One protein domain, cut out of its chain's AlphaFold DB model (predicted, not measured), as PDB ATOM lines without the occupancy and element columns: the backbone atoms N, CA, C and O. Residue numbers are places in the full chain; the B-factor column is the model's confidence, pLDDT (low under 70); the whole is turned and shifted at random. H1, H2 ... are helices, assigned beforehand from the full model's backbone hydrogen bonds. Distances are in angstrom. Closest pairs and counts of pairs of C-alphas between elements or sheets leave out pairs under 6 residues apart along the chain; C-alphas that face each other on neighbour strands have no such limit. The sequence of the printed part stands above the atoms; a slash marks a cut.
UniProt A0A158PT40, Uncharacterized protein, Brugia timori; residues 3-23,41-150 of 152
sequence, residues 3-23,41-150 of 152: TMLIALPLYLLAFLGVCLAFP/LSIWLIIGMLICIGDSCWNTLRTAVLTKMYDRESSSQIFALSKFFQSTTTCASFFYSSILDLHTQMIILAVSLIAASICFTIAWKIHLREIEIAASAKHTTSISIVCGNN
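Overview. This is residues 3 to 23 and 41 to 150 of the 152 residues of an uncharacterized protein of Brugia timori (UniProt A0A158PT40). One very long helix, H4, runs past a loose group of three shorter helices, H1, H2 and H3, and sticks out beyond them as an arm, residues 128 to 150, of which 128 to 148 belong to H4. H2 touches H1 and H3. The printed part has 131 residues, 121 of them in four named helices, in chain order H1, H2, H3, H4, with no named strand; the class is all helix. The whole is only just extended, close to loose, with a radius of gyration of the C-alphas of 21.3 A and spans of 77 by 29 by 21 A.

Arrangement. Start at H4, residues 102 to 148, which is near H2, residues 41 to 69. H2 touches H1, residues 3 to 21, opposite ways at 25 degrees, a shallow tilt; the closest C-alphas, Gly 17 and Ile 47, are 5.8 A apart. H2 and H3, residues 72 to 97, form a hairpin, touching by residues 63 to 67 and 75 to 79 alone; the closest C-alphas, Thr 67 and Ser 75, are 6.2 A apart. Every O i to N i+4 pair is within hydrogen-bond range in H2 and H4, 14 of 15 in H1 and 19 of 22 in H3.

Along the chain. Find C-alpha 102 at (-95.053, -17.299, 595.226); H4 runs 69.1 A to C-alpha 148 at (-119.211, 39.090, 563.365). H2 measures 42.6 A, H3 37.6 A and H1 26.4 A.

Size, cuts and confidence. Residues 24 to 40 are not printed; C-alphas 23 and 41 are 15.7 A apart. Confidence is under 70 at residues 3 to 23, 72 to 73, 99 to 103 and 141 to 150.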
ATOM      1  N   THR A   3     -98.656  10.888 590.776       58.97
ATOM      2  CA  THR A   3     -98.833   9.544 591.358       58.97
ATOM      3  C   THR A   3     -98.055   8.435 590.644       58.97
ATOM      4  O   THR A   3     -97.552   7.531 591.300       58.97
ATOM      5  N   MET A   4     -97.880   8.514 589.319       62.59
ATOM      6  CA  MET A   4     -97.063   7.547 588.557       62.59
ATOM      7  C   MET A   4     -95.574   7.617 588.929       62.59
ATOM      8  O   MET A   4     -94.895   6.596 588.985       62.59
ATOM      9  N   LEU A   5     -95.089   8.823 589.239       60.81
ATOM     10  CA  LEU A   5     -93.721   9.074 589.700       60.81
ATOM     11  C   LEU A   5     -93.452   8.496 591.096       60.81
ATOM     12  O   LEU A   5     -92.311   8.173 591.395       60.81
ATOM     13  N   ILE A   6     -94.490   8.332 591.925       64.38
ATOM     14  CA  ILE A   6     -94.402   7.727 593.267       64.38
ATOM     15  C   ILE A   6     -94.496   6.193 593.196       64.38
ATOM     16  O   ILE A   6     -93.866   5.497 593.987       64.38
ATOM     17  N   ALA A   7     -95.234   5.648 592.226       64.12
ATOM     18  CA  ALA A   7     -95.380   4.201 592.056       64.12
ATOM     19  C   ALA A   7     -94.071   3.513 591.622       64.12
ATOM     20  O   ALA A   7     -93.789   2.394 592.045       64.12
ATOM     21  N   LEU A   8     -93.251   4.194 590.817       65.12
ATOM     22  CA  LEU A   8     -91.989   3.669 590.290       65.12
ATOM     23  C   LEU A   8     -90.925   3.374 591.375       65.12
ATOM     24  O   LEU A   8     -90.405   2.257 591.385       65.12
ATOM     25  N   PRO A   9     -90.622   4.286 592.329       67.38
ATOM     26  CA  PRO A   9     -89.724   3.978 593.439       67.38
ATOM     27  C   PRO A   9     -90.314   2.933 594.390       67.38
ATOM     28  O   PRO A   9     -89.560   2.121 594.916       67.38
ATOM     29  N   LEU A  10     -91.639   2.883 594.572       67.12
ATOM     30  CA  LEU A  10     -92.266   1.839 595.388       67.12
ATOM     31  C   LEU A  10     -92.139   0.448 594.763       67.12
ATOM     32  O   LEU A  10     -91.913  -0.516 595.483       67.12
ATOM     33  N   TYR A  11     -92.230   0.344 593.437       67.81
ATOM     34  CA  TYR A  11     -92.020  -0.916 592.728       67.81
ATOM     35  C   TYR A  11     -90.563  -1.365 592.752       67.81
ATOM     36  O   TYR A  11     -90.291  -2.541 592.986       67.81
ATOM     37  N   LEU A  12     -89.624  -0.430 592.583       66.94
ATOM     38  CA  LEU A  12     -88.196  -0.687 592.774       66.94
ATOM     39  C   LEU A  12     -87.905  -1.186 594.192       66.94
ATOM     40  O   LEU A  12     -87.171  -2.154 594.359       66.94
ATOM     41  N   LEU A  13     -88.513  -0.566 595.203       69.62
ATOM     42  CA  LEU A  13     -88.293  -0.908 596.604       69.62
ATOM     43  C   LEU A  13     -88.995  -2.210 597.014       69.62
ATOM     44  O   LEU A  13     -88.446  -2.970 597.807       69.62
ATOM     45  N   ALA A  14     -90.151  -2.517 596.422       65.62
ATOM     46  CA  ALA A  14     -90.817  -3.809 596.550       65.62
ATOM     47  C   ALA A  14     -89.992  -4.928 595.900       65.62
ATOM     48  O   ALA A  14     -89.793  -5.972 596.512       65.62
ATOM     49  N   PHE A  15     -89.445  -4.698 594.704       66.06
ATOM     50  CA  PHE A  15     -88.574  -5.658 594.026       66.06
ATOM     51  C   PHE A  15     -87.282  -5.897 594.822       66.06
ATOM     52  O   PHE A  15     -86.884  -7.041 595.031       66.06
ATOM     53  N   LEU A  16     -86.681  -4.831 595.363       67.06
ATOM     54  CA  LEU A  16     -85.522  -4.918 596.252       67.06
ATOM     55  C   LEU A  16     -85.855  -5.680 597.546       67.06
ATOM     56  O   LEU A  16     -85.088  -6.540 597.970       67.06
ATOM     57  N   GLY A  17     -87.014  -5.395 598.148       63.19
ATOM     58  CA  GLY A  17     -87.509  -6.055 599.354       63.19
ATOM     59  C   GLY A  17     -87.779  -7.543 599.142       63.19
ATOM     60  O   GLY A  17     -87.395  -8.349 599.977       63.19
ATOM     61  N   VAL A  18     -88.355  -7.931 598.003       69.00
ATOM     62  CA  VAL A  18     -88.589  -9.339 597.646       69.00
ATOM     63  C   VAL A  18     -87.272 -10.069 597.375       69.00
ATOM     64  O   VAL A  18     -87.091 -11.174 597.877       69.00
ATOM     65  N   CYS A  19     -86.317  -9.449 596.671       62.19
ATOM     66  CA  CYS A  19     -84.979 -10.020 596.474       62.19
ATOM     67  C   CYS A  19     -84.177 -10.153 597.782       62.19
ATOM     68  O   CYS A  19     -83.356 -11.059 597.901       62.19
ATOM     69  N   LEU A  20     -84.400  -9.265 598.757       62.47
ATOM     70  CA  LEU A  20     -83.770  -9.328 600.080       62.47
ATOM     71  C   LEU A  20     -84.469 -10.316 601.026       62.47
ATOM     72  O   LEU A  20     -83.798 -10.982 601.810       62.47
ATOM     73  N   ALA A  21     -85.798 -10.423 600.959       59.53
ATOM     74  CA  ALA A  21     -86.592 -11.336 601.780       59.53
ATOM     75  C   ALA A  21     -86.509 -12.794 601.296       59.53
ATOM     76  O   ALA A  21     -86.595 -13.710 602.115       59.53
ATOM     77  N   PHE A  22     -86.302 -13.014 599.993       56.34
ATOM     78  CA  PHE A  22     -86.118 -14.332 599.388       56.34
ATOM     79  C   PHE A  22     -84.734 -14.450 598.735       56.34
ATOM     80  O   PHE A  22     -84.567 -14.081 597.570       56.34
ATOM     81  N   PRO A  23     -83.723 -15.013 599.424       50.91
ATOM     82  CA  PRO A  23     -82.502 -15.427 598.749       50.91
ATOM     83  C   PRO A  23     -82.823 -16.521 597.714       50.91
ATOM     84  O   PRO A  23     -83.665 -17.390 597.942       50.91
ATOM     85  N   LEU A  41     -88.581 -10.640 611.730       73.25
ATOM     86  CA  LEU A  41     -89.987 -10.292 611.507       73.25
ATOM     87  C   LEU A  41     -90.165  -8.809 611.138       73.25
ATOM     88  O   LEU A  41     -90.979  -8.467 610.285       73.25
ATOM     89  N   SER A  42     -89.360  -7.930 611.737       76.88
ATOM     90  CA  SER A  42     -89.395  -6.486 611.502       76.88
ATOM     91  C   SER A  42     -89.140  -6.104 610.042       76.88
ATOM     92  O   SER A  42     -89.807  -5.211 609.531       76.88
ATOM     93  N   ILE A  43     -88.227  -6.788 609.349       73.56
ATOM     94  CA  ILE A  43     -87.906  -6.488 607.945       73.56
ATOM     95  C   ILE A  43     -89.084  -6.861 607.045       73.56
ATOM     96  O   ILE A  43     -89.489  -6.073 606.193       73.56
ATOM     97  N   TRP A  44     -89.688  -8.024 607.292       74.62
ATOM     98  CA  TRP A  44     -90.888  -8.471 606.587       74.62
ATOM     99  C   TRP A  44     -92.065  -7.514 606.774       74.62
ATOM    100  O   TRP A  44     -92.743  -7.175 605.804       74.62
ATOM    101  N   LEU A  45     -92.274  -7.026 608.000       80.81
ATOM    102  CA  LEU A  45     -93.309  -6.037 608.292       80.81
ATOM    103  C   LEU A  45     -93.055  -4.716 607.560       80.81
ATOM    104  O   LEU A  45     -93.985  -4.163 606.979       80.81
ATOM    105  N   ILE A  46     -91.812  -4.228 607.527       81.69
ATOM    106  CA  ILE A  46     -91.471  -2.986 606.819       81.69
ATOM    107  C   ILE A  46     -91.718  -3.130 605.313       81.69
ATOM    108  O   ILE A  46     -92.322  -2.244 604.710       81.69
ATOM    109  N   ILE A  47     -91.311  -4.249 604.708       77.44
ATOM    110  CA  ILE A  47     -91.533  -4.516 603.279       77.44
ATOM    111  C   ILE A  47     -93.034  -4.602 602.974       77.44
ATOM    112  O   ILE A  47     -93.509  -3.949 602.045       77.44
ATOM    113  N   GLY A  48     -93.793  -5.356 603.776       80.38
ATOM    114  CA  GLY A  48     -95.242  -5.479 603.620       80.38
ATOM    115  C   GLY A  48     -95.958  -4.133 603.739       80.38
ATOM    116  O   GLY A  48     -96.794  -3.806 602.901       80.38
ATOM    117  N   MET A  49     -95.576  -3.307 604.717       82.81
ATOM    118  CA  MET A  49     -96.112  -1.951 604.884       82.81
ATOM    119  C   MET A  49     -95.866  -1.086 603.645       82.81
ATOM    120  O   MET A  49     -96.775  -0.409 603.171       82.81
ATOM    121  N   LEU A  50     -94.660  -1.141 603.084       80.88
ATOM    122  CA  LEU A  50     -94.297  -0.375 601.893       80.88
ATOM    123  C   LEU A  50     -95.077  -0.808 600.650       80.88
ATOM    124  O   LEU A  50     -95.561   0.039 599.900       80.88
ATOM    125  N   ILE A  51     -95.242  -2.119 600.462       78.25
ATOM    126  CA  ILE A  51     -96.040  -2.684 599.369       78.25
ATOM    127  C   ILE A  51     -97.510  -2.257 599.508       78.25
ATOM    128  O   ILE A  51     -98.105  -1.784 598.538       78.25
ATOM    129  N   CYS A  52     -98.078  -2.336 600.715       82.75
ATOM    130  CA  CYS A  52     -99.458  -1.925 600.991       82.75
ATOM    131  C   CYS A  52     -99.701  -0.429 600.733       82.75
ATOM    132  O   CYS A  52    -100.748  -0.054 600.200       82.75
ATOM    133  N   ILE A  53     -98.735   0.439 601.062       82.12
ATOM    134  CA  ILE A  53     -98.813   1.875 600.746       82.12
ATOM    135  C   ILE A  53     -98.906   2.088 599.224       82.12
ATOM    136  O   ILE A  53     -99.667   2.943 598.761       82.12
ATOM    137  N   GLY A  54     -98.190   1.283 598.437       78.62
ATOM    138  CA  GLY A  54     -98.221   1.339 596.973       78.62
ATOM    139  C   GLY A  54     -99.540   0.907 596.366       78.62
ATOM    140  O   GLY A  54    -100.075   1.615 595.511       78.62
ATOM    141  N   ASP A  55    -100.087  -0.213 596.834       81.50
ATOM    142  CA  ASP A  55    -101.383  -0.709 596.367       81.50
ATOM    143  C   ASP A  55    -102.509   0.298 596.656       81.50
ATOM    144  O   ASP A  55    -103.330   0.607 595.785       81.50
ATOM    145  N   SER A  56    -102.487   0.909 597.845       83.19
ATOM    146  CA  SER A  56    -103.441   1.956 598.222       83.19
ATOM    147  C   SER A  56    -103.359   3.168 597.287       83.19
ATOM    148  O   SER A  56    -104.377   3.623 596.761       83.19
ATOM    149  N   CYS A  57    -102.141   3.638 596.985       81.19
ATOM    150  CA  CYS A  57    -101.931   4.745 596.051       81.19
ATOM    151  C   CYS A  57    -102.504   4.436 594.658       81.19
ATOM    152  O   CYS A  57    -103.163   5.286 594.051       81.19
ATOM    153  N   TRP A  58    -102.312   3.209 594.161       77.56
ATOM    154  CA  TRP A  58    -102.839   2.794 592.861       77.56
ATOM    155  C   TRP A  58    -104.371   2.718 592.842       77.56
ATOM    156  O   TRP A  58    -105.011   3.152 591.878       77.56
ATOM    157  N   ASN A  59    -104.980   2.243 593.927       82.38
ATOM    158  CA  ASN A  59    -106.433   2.216 594.087       82.38
ATOM    159  C   ASN A  59    -107.046   3.628 594.145       82.38
ATOM    160  O   ASN A  59    -108.089   3.882 593.527       82.38
ATOM    161  N   THR A  60    -106.382   4.579 594.809       84.56
ATOM    162  CA  THR A  60    -106.777   5.997 594.781       84.56
ATOM    163  C   THR A  60    -106.612   6.592 593.387       84.56
ATOM    164  O   THR A  60    -107.508   7.292 592.919       84.56
ATOM    165  N   LEU A  61    -105.513   6.281 592.690       81.94
ATOM    166  CA  LEU A  61    -105.272   6.754 591.328       81.94
ATOM    167  C   LEU A  61    -106.379   6.297 590.375       81.94
ATOM    168  O   LEU A  61    -106.948   7.126 589.670       81.94
ATOM    169  N   ARG A  62    -106.733   5.006 590.397       80.69
ATOM    170  CA  ARG A  62    -107.828   4.455 589.583       80.69
ATOM    171  C   ARG A  62    -109.132   5.214 589.824       80.69
ATOM    172  O   ARG A  62    -109.791   5.619 588.871       80.69
ATOM    173  N   THR A  63    -109.475   5.443 591.089       82.06
ATOM    174  CA  THR A  63    -110.710   6.144 591.467       82.06
ATOM    175  C   THR A  63    -110.687   7.610 591.024       82.06
ATOM    176  O   THR A  63    -111.668   8.102 590.475       82.06
ATOM    177  N   ALA A  64    -109.561   8.307 591.195       84.19
ATOM    178  CA  ALA A  64    -109.410   9.702 590.779       84.19
ATOM    179  C   ALA A  64    -109.557   9.878 589.260       84.19
ATOM    180  O   ALA A  64    -110.140  10.856 588.802       84.19
ATOM    181  N   VAL A  65    -109.049   8.924 588.484       79.75
ATOM    182  CA  VAL A  65    -109.121   8.927 587.017       79.75
ATOM    183  C   VAL A  65    -110.550   8.718 586.544       79.75
ATOM    184  O   VAL A  65    -111.030   9.474 585.704       79.75
ATOM    185  N   LEU A  66    -111.244   7.740 587.125       80.12
ATOM    186  CA  LEU A  66    -112.635   7.443 586.800       80.12
ATOM    187  C   LEU A  66    -113.537   8.658 587.034       80.12
ATOM    188  O   LEU A  66    -114.321   9.034 586.167       80.12
ATOM    189  N   THR A  67    -113.347   9.325 588.173       79.31
ATOM    190  CA  THR A  67    -114.073  10.546 588.544       79.31
ATOM    191  C   THR A  67    -113.734  11.743 587.651       79.31
ATOM    192  O   THR A  67    -114.515  12.684 587.574       79.31
ATOM    193  N   LYS A  68    -112.572  11.744 586.983       78.00
ATOM    194  CA  LYS A  68    -112.179  12.805 586.043       78.00
ATOM    195  C   LYS A  68    -112.685  12.570 584.621       78.00
ATOM    196  O   LYS A  68    -112.920  13.545 583.920       78.00
ATOM    197  N   MET A  69    -112.812  11.314 584.195       75.44
ATOM    198  CA  MET A  69    -113.209  10.969 582.825       75.44
ATOM    199  C   MET A  69    -114.720  10.981 582.596       75.44
ATOM    200  O   MET A  69    -115.144  11.178 581.462       75.44
ATOM    201  N   TYR A  70    -115.524  10.772 583.639       75.75
ATOM    202  CA  TYR A  70    -116.967  10.603 583.502       75.75
ATOM    203  C   TYR A  70    -117.749  11.611 584.335       75.75
ATOM    204  O   TYR A  70    -117.378  11.922 585.468       75.75
ATOM    205  N   ASP A  71    -118.858  12.086 583.767       73.88
ATOM    206  CA  ASP A  71    -119.767  13.008 584.439       73.88
ATOM    207  C   ASP A  71    -120.418  12.334 585.657       73.88
ATOM    208  O   ASP A  71    -120.527  11.100 585.732       73.88
ATOM    209  N   ARG A  72    -120.842  13.137 586.637       65.81
ATOM    210  CA  ARG A  72    -121.230  12.677 587.980       65.81
ATOM    211  C   ARG A  72    -122.399  11.695 587.957       65.81
ATOM    212  O   ARG A  72    -122.477  10.833 588.829       65.81
ATOM    213  N   GLU A  73    -123.253  11.788 586.944       68.88
ATOM    214  CA  GLU A  73    -124.393  10.894 586.742       68.88
ATOM    215  C   GLU A  73    -123.955   9.483 586.298       68.88
ATOM    216  O   GLU A  73    -124.399   8.476 586.850       68.88
ATOM    217  N   SER A  74    -122.985   9.404 585.381       75.00
ATOM    218  CA  SER A  74    -122.433   8.146 584.849       75.00
ATOM    219  C   SER A  74    -121.324   7.516 585.706       75.00
ATOM    220  O   SER A  74    -121.053   6.320 585.597       75.00
ATOM    221  N   SER A  75    -120.698   8.287 586.599       75.44
ATOM    222  CA  SER A  75    -119.562   7.848 587.424       75.44
ATOM    223  C   SER A  75    -119.894   6.663 588.352       75.44
ATOM    224  O   SER A  75    -119.065   5.773 588.559       75.44
ATOM    225  N   SER A  76    -121.132   6.589 588.853       81.19
ATOM    226  CA  SER A  76    -121.586   5.530 589.771       81.19
ATOM    227  C   SER A  76    -121.545   4.129 589.145       81.19
ATOM    228  O   SER A  76    -121.023   3.190 589.754       81.19
ATOM    229  N   GLN A  77    -122.026   3.987 587.906       84.88
ATOM    230  CA  GLN A  77    -122.030   2.713 587.179       84.88
ATOM    231  C   GLN A  77    -120.610   2.236 586.872       84.88
ATOM    232  O   GLN A  77    -120.301   1.050 586.966       84.88
ATOM    233  N   ILE A  78    -119.719   3.165 586.550       84.00
ATOM    234  CA  ILE A  78    -118.349   2.847 586.141       84.00
ATOM    235  C   ILE A  78    -117.513   2.468 587.363       84.00
ATOM    236  O   ILE A  78    -116.681   1.556 587.299       84.00
ATOM    237  N   PHE A  79    -117.777   3.099 588.508       82.25
ATOM    238  CA  PHE A  79    -117.203   2.682 589.780       82.25
ATOM    239  C   PHE A  79    -117.659   1.269 590.169       82.25
ATOM    240  O   PHE A  79    -116.828   0.448 590.564       82.25
ATOM    241  N   ALA A  80    -118.945   0.949 589.980       88.19
ATOM    242  CA  ALA A  80    -119.470  -0.397 590.206       88.19
ATOM    243  C   ALA A  80    -118.813  -1.434 589.278       88.19
ATOM    244  O   ALA A  80    -118.339  -2.469 589.751       88.19
ATOM    245  N   LEU A  81    -118.684  -1.128 587.983       88.81
ATOM    246  CA  LEU A  81    -118.010  -1.996 587.017       88.81
ATOM    247  C   LEU A  81    -116.531  -2.216 587.376       88.81
ATOM    248  O   LEU A  81    -116.024  -3.335 587.317       88.81
ATOM    249  N   SER A  82    -115.839  -1.171 587.832       85.19
ATOM    250  CA  SER A  82    -114.444  -1.273 588.282       85.19
ATOM    251  C   SER A  82    -114.292  -2.186 589.504       85.19
ATOM    252  O   SER A  82    -113.327  -2.950 589.592       85.19
ATOM    253  N   LYS A  83    -115.244  -2.132 590.445       87.56
ATOM    254  CA  LYS A  83    -115.278  -3.012 591.625       87.56
ATOM    255  C   LYS A  83    -115.619  -4.458 591.266       87.56
ATOM    256  O   LYS A  83    -115.060  -5.365 591.878       87.56
ATOM    257  N   PHE A  84    -116.457  -4.670 590.253       91.81
ATOM    258  CA  PHE A  84    -116.737  -5.995 589.702       91.81
ATOM    259  C   PHE A  84    -115.470  -6.640 589.125       91.81
ATOM    260  O   PHE A  84    -115.079  -7.718 589.559       91.81
ATOM    261  N   PHE A  85    -114.743  -5.949 588.242       89.44
ATOM    262  CA  PHE A  85    -113.491  -6.491 587.698       89.44
ATOM    263  C   PHE A  85    -112.421  -6.724 588.769       89.44
ATOM    264  O   PHE A  85    -111.654  -7.687 588.678       89.44
ATOM    265  N   GLN A  86    -112.369  -5.875 589.802       88.00
ATOM    266  CA  GLN A  86    -111.480  -6.088 590.943       88.00
ATOM    267  C   GLN A  86    -111.794  -7.414 591.653       88.00
ATOM    268  O   GLN A  86    -110.874  -8.196 591.884       88.00
ATOM    269  N   SER A  87    -113.064  -7.694 591.968       92.44
ATOM    270  CA  SER A  87    -113.438  -8.938 592.652       92.44
ATOM    271  C   SER A  87    -113.255 -10.167 591.761       92.44
ATOM    272  O   SER A  87    -112.765 -11.187 592.243       92.44
ATOM    273  N   THR A  88    -113.548 -10.068 590.459       93.44
ATOM    274  CA  THR A  88    -113.264 -11.132 589.484       93.44
ATOM    275  C   THR A  88    -111.775 -11.458 589.438       93.44
ATOM    276  O   THR A  88    -111.403 -12.628 589.454       93.44
ATOM    277  N   THR A  89    -110.916 -10.436 589.438       87.94
ATOM    278  CA  THR A  89    -109.460 -10.624 589.436       87.94
ATOM    279  C   THR A  89    -108.990 -11.283 590.729       87.94
ATOM    280  O   THR A  89    -108.229 -12.238 590.671       87.94
ATOM    281  N   THR A  90    -109.482 -10.847 591.894       87.44
ATOM    282  CA  THR A  90    -109.167 -11.495 593.180       87.44
ATOM    283  C   THR A  90    -109.626 -12.952 593.215       87.44
ATOM    284  O   THR A  90    -108.887 -13.819 593.674       87.44
ATOM    285  N   CYS A  91    -110.822 -13.238 592.695       90.88
ATOM    286  CA  CYS A  91    -111.334 -14.599 592.572       90.88
ATOM    287  C   CYS A  91    -110.412 -15.455 591.691       90.88
ATOM    288  O   CYS A  91    -109.987 -16.534 592.102       90.88
ATOM    289  N   ALA A  92    -110.015 -14.934 590.525       89.06
ATOM    290  CA  ALA A  92    -109.054 -15.593 589.646       89.06
ATOM    291  C   ALA A  92    -107.710 -15.837 590.353       89.06
ATOM    292  O   ALA A  92    -107.180 -16.943 590.289       89.06
ATOM    293  N   SER A  93    -107.189 -14.850 591.090       85.00
ATOM    294  CA  SER A  93    -105.952 -14.986 591.866       85.00
ATOM    295  C   SER A  93    -106.020 -16.124 592.883       85.00
ATOM    296  O   SER A  93    -105.037 -16.845 593.030       85.00
ATOM    297  N   PHE A  94    -107.162 -16.344 593.542       84.31
ATOM    298  CA  PHE A  94    -107.331 -17.480 594.454       84.31
ATOM    299  C   PHE A  94    -107.342 -18.831 593.738       84.31
ATOM    300  O   PHE A  94    -106.719 -19.769 594.233       84.31
ATOM    301  N   PHE A  95    -107.956 -18.931 592.556       85.88
ATOM    302  CA  PHE A  95    -107.877 -20.151 591.744       85.88
ATOM    303  C   PHE A  95    -106.438 -20.469 591.325       85.88
ATOM    304  O   PHE A  95    -105.986 -21.605 591.463       85.88
ATOM    305  N   TYR A  96    -105.693 -19.458 590.871       80.00
ATOM    306  CA  TYR A  96    -104.291 -19.617 590.485       80.00
ATOM    307  C   TYR A  96    -103.371 -19.889 591.683       80.00
ATOM    308  O   TYR A  96    -102.391 -20.620 591.550       80.00
ATOM    309  N   SER A  97    -103.696 -19.368 592.870       77.94
ATOM    310  CA  SER A  97    -102.897 -19.564 594.086       77.94
ATOM    311  C   SER A  97    -102.779 -21.022 594.530       77.94
ATOM    312  O   SER A  97    -101.848 -21.342 595.260       77.94
ATOM    313  N   SER A  98    -103.688 -21.902 594.105       72.62
ATOM    314  CA  SER A  98    -103.629 -23.335 594.425       72.62
ATOM    315  C   SER A  98    -102.559 -24.090 593.613       72.62
ATOM    316  O   SER A  98    -102.166 -25.194 593.974       72.62
ATOM    317  N   ILE A  99    -102.079 -23.509 592.504       68.06
ATOM    318  CA  ILE A  99    -101.226 -24.189 591.509       68.06
ATOM    319  C   ILE A  99     -99.847 -23.511 591.362       68.06
ATOM    320  O   ILE A  99     -98.898 -24.136 590.894       68.06
ATOM    321  N   LEU A 100     -99.715 -22.236 591.745       60.88
ATOM    322  CA  LEU A 100     -98.560 -21.393 591.415       60.88
ATOM    323  C   LEU A 100     -97.667 -21.057 592.616       60.88
ATOM    324  O   LEU A 100     -98.140 -20.698 593.689       60.88
ATOM    325  N   ASP A 101     -96.357 -21.089 592.368       65.00
ATOM    326  CA  ASP A 101     -95.309 -20.651 593.291       65.00
ATOM    327  C   ASP A 101     -95.365 -19.130 593.544       65.00
ATOM    328  O   ASP A 101     -95.636 -18.349 592.621       65.00
ATOM    329  N   LEU A 102     -95.050 -18.701 594.775       65.12
ATOM    330  CA  LEU A 102     -95.053 -17.299 595.226       65.12
ATOM    331  C   LEU A 102     -94.274 -16.372 594.278       65.12
ATOM    332  O   LEU A 102     -94.683 -15.237 594.016       65.12
ATOM    333  N   HIS A 103     -93.165 -16.863 593.717       66.50
ATOM    334  CA  HIS A 103     -92.338 -16.082 592.801       66.50
ATOM    335  C   HIS A 103     -93.077 -15.742 591.496       66.50
ATOM    336  O   HIS A 103     -92.911 -14.659 590.933       66.50
ATOM    337  N   THR A 104     -93.943 -16.641 591.026       70.44
ATOM    338  CA  THR A 104     -94.699 -16.436 589.785       70.44
ATOM    339  C   THR A 104     -95.808 -15.403 589.975       70.44
ATOM    340  O   THR A 104     -96.024 -14.566 589.098       70.44
ATOM    341  N   GLN A 105     -96.458 -15.384 591.145       72.88
ATOM    342  CA  GLN A 105     -97.470 -14.373 591.475       72.88
ATOM    343  C   GLN A 105     -96.881 -12.953 591.497       72.88
ATOM    344  O   GLN A 105     -97.500 -12.023 590.979       72.88
ATOM    345  N   MET A 106     -95.656 -12.789 592.004       71.69
ATOM    346  CA  MET A 106     -94.951 -11.500 592.008       71.69
ATOM    347  C   MET A 106     -94.619 -10.995 590.597       71.69
ATOM    348  O   MET A 106     -94.793  -9.809 590.311       71.69
ATOM    349  N   ILE A 107     -94.190 -11.884 589.691       75.00
ATOM    350  CA  ILE A 107     -93.915 -11.516 588.289       75.00
ATOM    351  C   ILE A 107     -95.201 -11.066 587.589       75.00
ATOM    352  O   ILE A 107     -95.205 -10.041 586.908       75.00
ATOM    353  N   ILE A 108     -96.304 -11.795 587.776       79.19
ATOM    354  CA  ILE A 108     -97.605 -11.453 587.182       79.19
ATOM    355  C   ILE A 108     -98.084 -10.085 587.678       79.19
ATOM    356  O   ILE A 108     -98.533  -9.255 586.881       79.19
ATOM    357  N   LEU A 109     -97.931  -9.813 588.976       75.44
ATOM    358  CA  LEU A 109     -98.267  -8.516 589.553       75.44
ATOM    359  C   LEU A 109     -97.423  -7.398 588.916       75.44
ATOM    360  O   LEU A 109     -97.975  -6.396 588.467       75.44
ATOM    361  N   ALA A 110     -96.111  -7.601 588.765       75.38
ATOM    362  CA  ALA A 110     -95.222  -6.607 588.170       75.38
ATOM    363  C   ALA A 110     -95.532  -6.317 586.696       75.38
ATOM    364  O   ALA A 110     -95.628  -5.154 586.299       75.38
ATOM    365  N   VAL A 111     -95.748  -7.356 585.887       82.25
ATOM    366  CA  VAL A 111     -96.083  -7.197 584.464       82.25
ATOM    367  C   VAL A 111     -97.433  -6.501 584.297       82.25
ATOM    368  O   VAL A 111     -97.550  -5.574 583.491       82.25
ATOM    369  N   SER A 112     -98.442  -6.892 585.083       80.12
ATOM    370  CA  SER A 112     -99.763  -6.258 585.022       80.12
ATOM    371  C   SER A 112     -99.708  -4.778 585.408       80.12
ATOM    372  O   SER A 112    -100.410  -3.963 584.805       80.12
ATOM    373  N   LEU A 113     -98.822  -4.396 586.332       76.00
ATOM    374  CA  LEU A 113     -98.675  -3.005 586.733       76.00
ATOM    375  C   LEU A 113     -97.937  -2.148 585.696       76.00
ATOM    376  O   LEU A 113     -98.336  -1.008 585.450       76.00
ATOM    377  N   ILE A 114     -96.918  -2.699 585.028       79.06
ATOM    378  CA  ILE A 114     -96.255  -2.037 583.892       79.06
ATOM    379  C   ILE A 114     -97.265  -1.820 582.759       79.06
ATOM    380  O   ILE A 114     -97.389  -0.706 582.247       79.06
ATOM    381  N   ALA A 115     -98.041  -2.851 582.412       83.19
ATOM    382  CA  ALA A 115     -99.086  -2.752 581.397       83.19
ATOM    383  C   ALA A 115    -100.147  -1.699 581.765       83.19
ATOM    384  O   ALA A 115    -100.521  -0.873 580.929       83.19
ATOM    385  N   ALA A 116    -100.585  -1.670 583.030       79.75
ATOM    386  CA  ALA A 116    -101.523  -0.670 583.526       79.75
ATOM    387  C   ALA A 116    -100.947   0.755 583.450       79.75
ATOM    388  O   ALA A 116    -101.661   1.678 583.063       79.75
ATOM    389  N   SER A 117     -99.659   0.939 583.757       77.50
ATOM    390  CA  SER A 117     -98.967   2.231 583.654       77.50
ATOM    391  C   SER A 117     -98.887   2.748 582.211       77.50
ATOM    392  O   SER A 117     -99.187   3.915 581.935       77.50
ATOM    393  N   ILE A 118     -98.564   1.865 581.260       83.19
ATOM    394  CA  ILE A 118     -98.533   2.194 579.827       83.19
ATOM    395  C   ILE A 118     -99.935   2.565 579.335       83.19
ATOM    396  O   ILE A 118    -100.116   3.630 578.741       83.19
ATOM    397  N   CYS A 119    -100.933   1.726 579.627       82.88
ATOM    398  CA  CYS A 119    -102.328   1.977 579.269       82.88
ATOM    399  C   CYS A 119    -102.806   3.325 579.825       82.88
ATOM    400  O   CYS A 119    -103.372   4.141 579.098       82.88
ATOM    401  N   PHE A 120    -102.478   3.613 581.085       76.81
ATOM    402  CA  PHE A 120    -102.818   4.879 581.718       76.81
ATOM    403  C   PHE A 120    -102.171   6.088 581.035       76.81
ATOM    404  O   PHE A 120    -102.829   7.100 580.805       76.81
ATOM    405  N   THR A 121    -100.893   5.985 580.672       79.88
ATOM    406  CA  THR A 121    -100.171   7.058 579.973       79.88
ATOM    407  C   THR A 121    -100.804   7.355 578.616       79.88
ATOM    408  O   THR A 121    -100.948   8.517 578.237       79.88
ATOM    409  N   ILE A 122    -101.225   6.316 577.894       84.38
ATOM    410  CA  ILE A 122    -101.926   6.458 576.616       84.38
ATOM    411  C   ILE A 122    -103.289   7.127 576.827       84.38
ATOM    412  O   ILE A 122    -103.576   8.134 576.180       84.38
ATOM    413  N   ALA A 123    -104.094   6.618 577.763       81.94
ATOM    414  CA  ALA A 123    -105.416   7.158 578.071       81.94
ATOM    415  C   ALA A 123    -105.350   8.634 578.497       81.94
ATOM    416  O   ALA A 123    -106.153   9.456 578.056       81.94
ATOM    417  N   TRP A 124    -104.343   8.998 579.297       78.25
ATOM    418  CA  TRP A 124    -104.117  10.382 579.698       78.25
ATOM    419  C   TRP A 124    -103.733  11.277 578.520       78.25
ATOM    420  O   TRP A 124    -104.251  12.385 578.398       78.25
ATOM    421  N   LYS A 125    -102.843  10.812 577.634       80.88
ATOM    422  CA  LYS A 125    -102.462  11.571 576.434       80.88
ATOM    423  C   LYS A 125    -103.667  11.851 575.543       80.88
ATOM    424  O   LYS A 125    -103.782  12.962 575.042       80.88
ATOM    425  N   ILE A 126    -104.550  10.870 575.367       84.19
ATOM    426  CA  ILE A 126    -105.791  11.031 574.600       84.19
ATOM    427  C   ILE A 126    -106.676  12.093 575.258       84.19
ATOM    428  O   ILE A 126    -107.062  13.051 574.601       84.19
ATOM    429  N   HIS A 127    -106.910  11.988 576.568       79.69
ATOM    430  CA  HIS A 127    -107.732  12.955 577.295       79.69
ATOM    431  C   HIS A 127    -107.175  14.388 577.234       79.69
ATOM    432  O   HIS A 127    -107.933  15.343 577.093       79.69
ATOM    433  N   LEU A 128    -105.849  14.555 577.296       81.19
ATOM    434  CA  LEU A 128    -105.226  15.874 577.185       81.19
ATOM    435  C   LEU A 128    -105.432  16.488 575.792       81.19
ATOM    436  O   LEU A 128    -105.685  17.686 575.698       81.19
ATOM    437  N   ARG A 129    -105.404  15.669 574.730       82.88
ATOM    438  CA  ARG A 129    -105.708  16.142 573.371       82.88
ATOM    439  C   ARG A 129    -107.145  16.631 573.236       82.88
ATOM    440  O   ARG A 129    -107.359  17.663 572.618       82.88
ATOM    441  N   GLU A 130    -108.109  15.933 573.829       82.75
ATOM    442  CA  GLU A 130    -109.516  16.366 573.820       82.75
ATOM    443  C   GLU A 130    -109.680  17.747 574.477       82.75
ATOM    444  O   GLU A 130    -110.380  18.617 573.958       82.75
ATOM    445  N   ILE A 131    -108.970  17.991 575.585       80.62
ATOM    446  CA  ILE A 131    -108.977  19.295 576.264       80.62
ATOM    447  C   ILE A 131    -108.325  20.380 575.393       80.62
ATOM    448  O   ILE A 131    -108.859  21.485 575.304       80.62
ATOM    449  N   GLU A 132    -107.200  20.088 574.735       83.56
ATOM    450  CA  GLU A 132    -106.534  21.029 573.821       83.56
ATOM    451  C   GLU A 132    -107.415  21.379 572.612       83.56
ATOM    452  O   GLU A 132    -107.526  22.550 572.245       83.56
ATOM    453  N   ILE A 133    -108.096  20.388 572.027       83.19
ATOM    454  CA  ILE A 133    -109.034  20.584 570.913       83.19
ATOM    455  C   ILE A 133    -110.222  21.441 571.364       83.19
ATOM    456  O   ILE A 133    -110.572  22.409 570.686       83.19
ATOM    457  N   ALA A 134    -110.805  21.152 572.531       81.25
ATOM    458  CA  ALA A 134    -111.898  21.947 573.090       81.25
ATOM    459  C   ALA A 134    -111.468  23.394 573.404       81.25
ATOM    460  O   ALA A 134    -112.225  24.337 573.159       81.25
ATOM    461  N   ALA A 135    -110.241  23.592 573.898       81.44
ATOM    462  CA  ALA A 135    -109.678  24.919 574.136       81.44
ATOM    463  C   ALA A 135    -109.469  25.693 572.823       81.44
ATOM    464  O   ALA A 135    -109.844  26.866 572.736       81.44
ATOM    465  N   SER A 136    -108.953  25.031 571.782       77.19
ATOM    466  CA  SER A 136    -108.789  25.623 570.451       77.19
ATOM    467  C   SER A 136    -110.135  25.992 569.820       77.19
ATOM    468  O   SER A 136    -110.269  27.080 569.264       77.19
ATOM    469  N   ALA A 137    -111.157  25.139 569.952       75.94
ATOM    470  CA  ALA A 137    -112.500  25.419 569.449       75.94
ATOM    471  C   ALA A 137    -113.118  26.648 570.138       75.94
ATOM    472  O   ALA A 137    -113.672  27.523 569.475       75.94
ATOM    473  N   LYS A 138    -112.959  26.774 571.462       71.50
ATOM    474  CA  LYS A 138    -113.471  27.923 572.225       71.50
ATOM    475  C   LYS A 138    -112.790  29.237 571.820       71.50
ATOM    476  O   LYS A 138    -113.458  30.268 571.752       71.50
ATOM    477  N   HIS A 139    -111.492  29.198 571.508       70.62
ATOM    478  CA  HIS A 139    -110.743  30.351 571.004       70.62
ATOM    479  C   HIS A 139    -111.226  30.787 569.605       70.62
ATOM    480  O   HIS A 139    -111.509  31.966 569.397       70.62
ATOM    481  N   THR A 140    -111.428  29.845 568.676       70.19
ATOM    482  CA  THR A 140    -111.956  30.127 567.326       70.19
ATOM    483  C   THR A 140    -113.382  30.695 567.350       70.19
ATOM    484  O   THR A 140    -113.682  31.641 566.613       70.19
ATOM    485  N   THR A 141    -114.258  30.186 568.222       62.72
ATOM    486  CA  THR A 141    -115.622  30.718 568.377       62.72
ATOM    487  C   THR A 141    -115.613  32.143 568.933       62.72
ATOM    488  O   THR A 141    -116.364  32.989 568.456       62.72
ATOM    489  N   SER A 142    -114.727  32.453 569.887       60.22
ATOM    490  CA  SER A 142    -114.628  33.805 570.453       60.22
ATOM    491  C   SER A 142    -114.135  34.833 569.426       60.22
ATOM    492  O   SER A 142    -114.652  35.946 569.394       60.22
ATOM    493  N   ILE A 143    -113.198  34.457 568.543       61.66
ATOM    494  CA  ILE A 143    -112.763  35.316 567.426       61.66
ATOM    495  C   ILE A 143    -113.906  35.533 566.422       61.66
ATOM    496  O   ILE A 143    -114.125  36.659 565.985       61.66
ATOM    497  N   SER A 144    -114.681  34.492 566.098       59.72
ATOM    498  CA  SER A 144    -115.805  34.612 565.155       59.72
ATOM    499  C   SER A 144    -116.925  35.521 565.678       59.72
ATOM    500  O   SER A 144    -117.483  36.298 564.910       59.72
ATOM    501  N   ILE A 145    -117.226  35.482 566.983       60.44
ATOM    502  CA  ILE A 145    -118.210  36.383 567.610       60.44
ATOM    503  C   ILE A 145    -117.715  37.840 567.590       60.44
ATOM    504  O   ILE A 145    -118.487  38.743 567.281       60.44
ATOM    505  N   VAL A 146    -116.428  38.082 567.863       61.47
ATOM    506  CA  VAL A 146    -115.843  39.436 567.823       61.47
ATOM    507  C   VAL A 146    -115.785  39.992 566.395       61.47
ATOM    508  O   VAL A 146    -116.090  41.164 566.187       61.47
ATOM    509  N   CYS A 147    -115.439  39.176 565.396       55.94
ATOM    510  CA  CYS A 147    -115.430  39.607 563.995       55.94
ATOM    511  C   CYS A 147    -116.841  39.786 563.414       55.94
ATOM    512  O   CYS A 147    -117.051  40.709 562.633       55.94
ATOM    513  N   GLY A 148    -117.817  38.959 563.806       57.06
ATOM    514  CA  GLY A 148    -119.211  39.090 563.365       57.06
ATOM    515  C   GLY A 148    -119.938  40.310 563.943       57.06
ATOM    516  O   GLY A 148    -120.839  40.838 563.303       57.06
ATOM    517  N   ASN A 149    -119.522  40.796 565.117       55.12
ATOM    518  CA  ASN A 149    -120.113  41.961 565.785       55.12
ATOM    519  C   ASN A 149    -119.478  43.310 565.373       55.12
ATOM    520  O   ASN A 149    -119.859  44.349 565.903       55.12
ATOM    521  N   ASN A 150    -118.503  43.299 564.455       54.31
ATOM    522  CA  ASN A 150    -117.800  44.488 563.954       54.31
ATOM    523  C   ASN A 150    -118.124  44.812 562.482       54.31
ATOM    524  O   ASN A 150    -117.402  45.591 561.860       54.31
TER     525      ASN A 150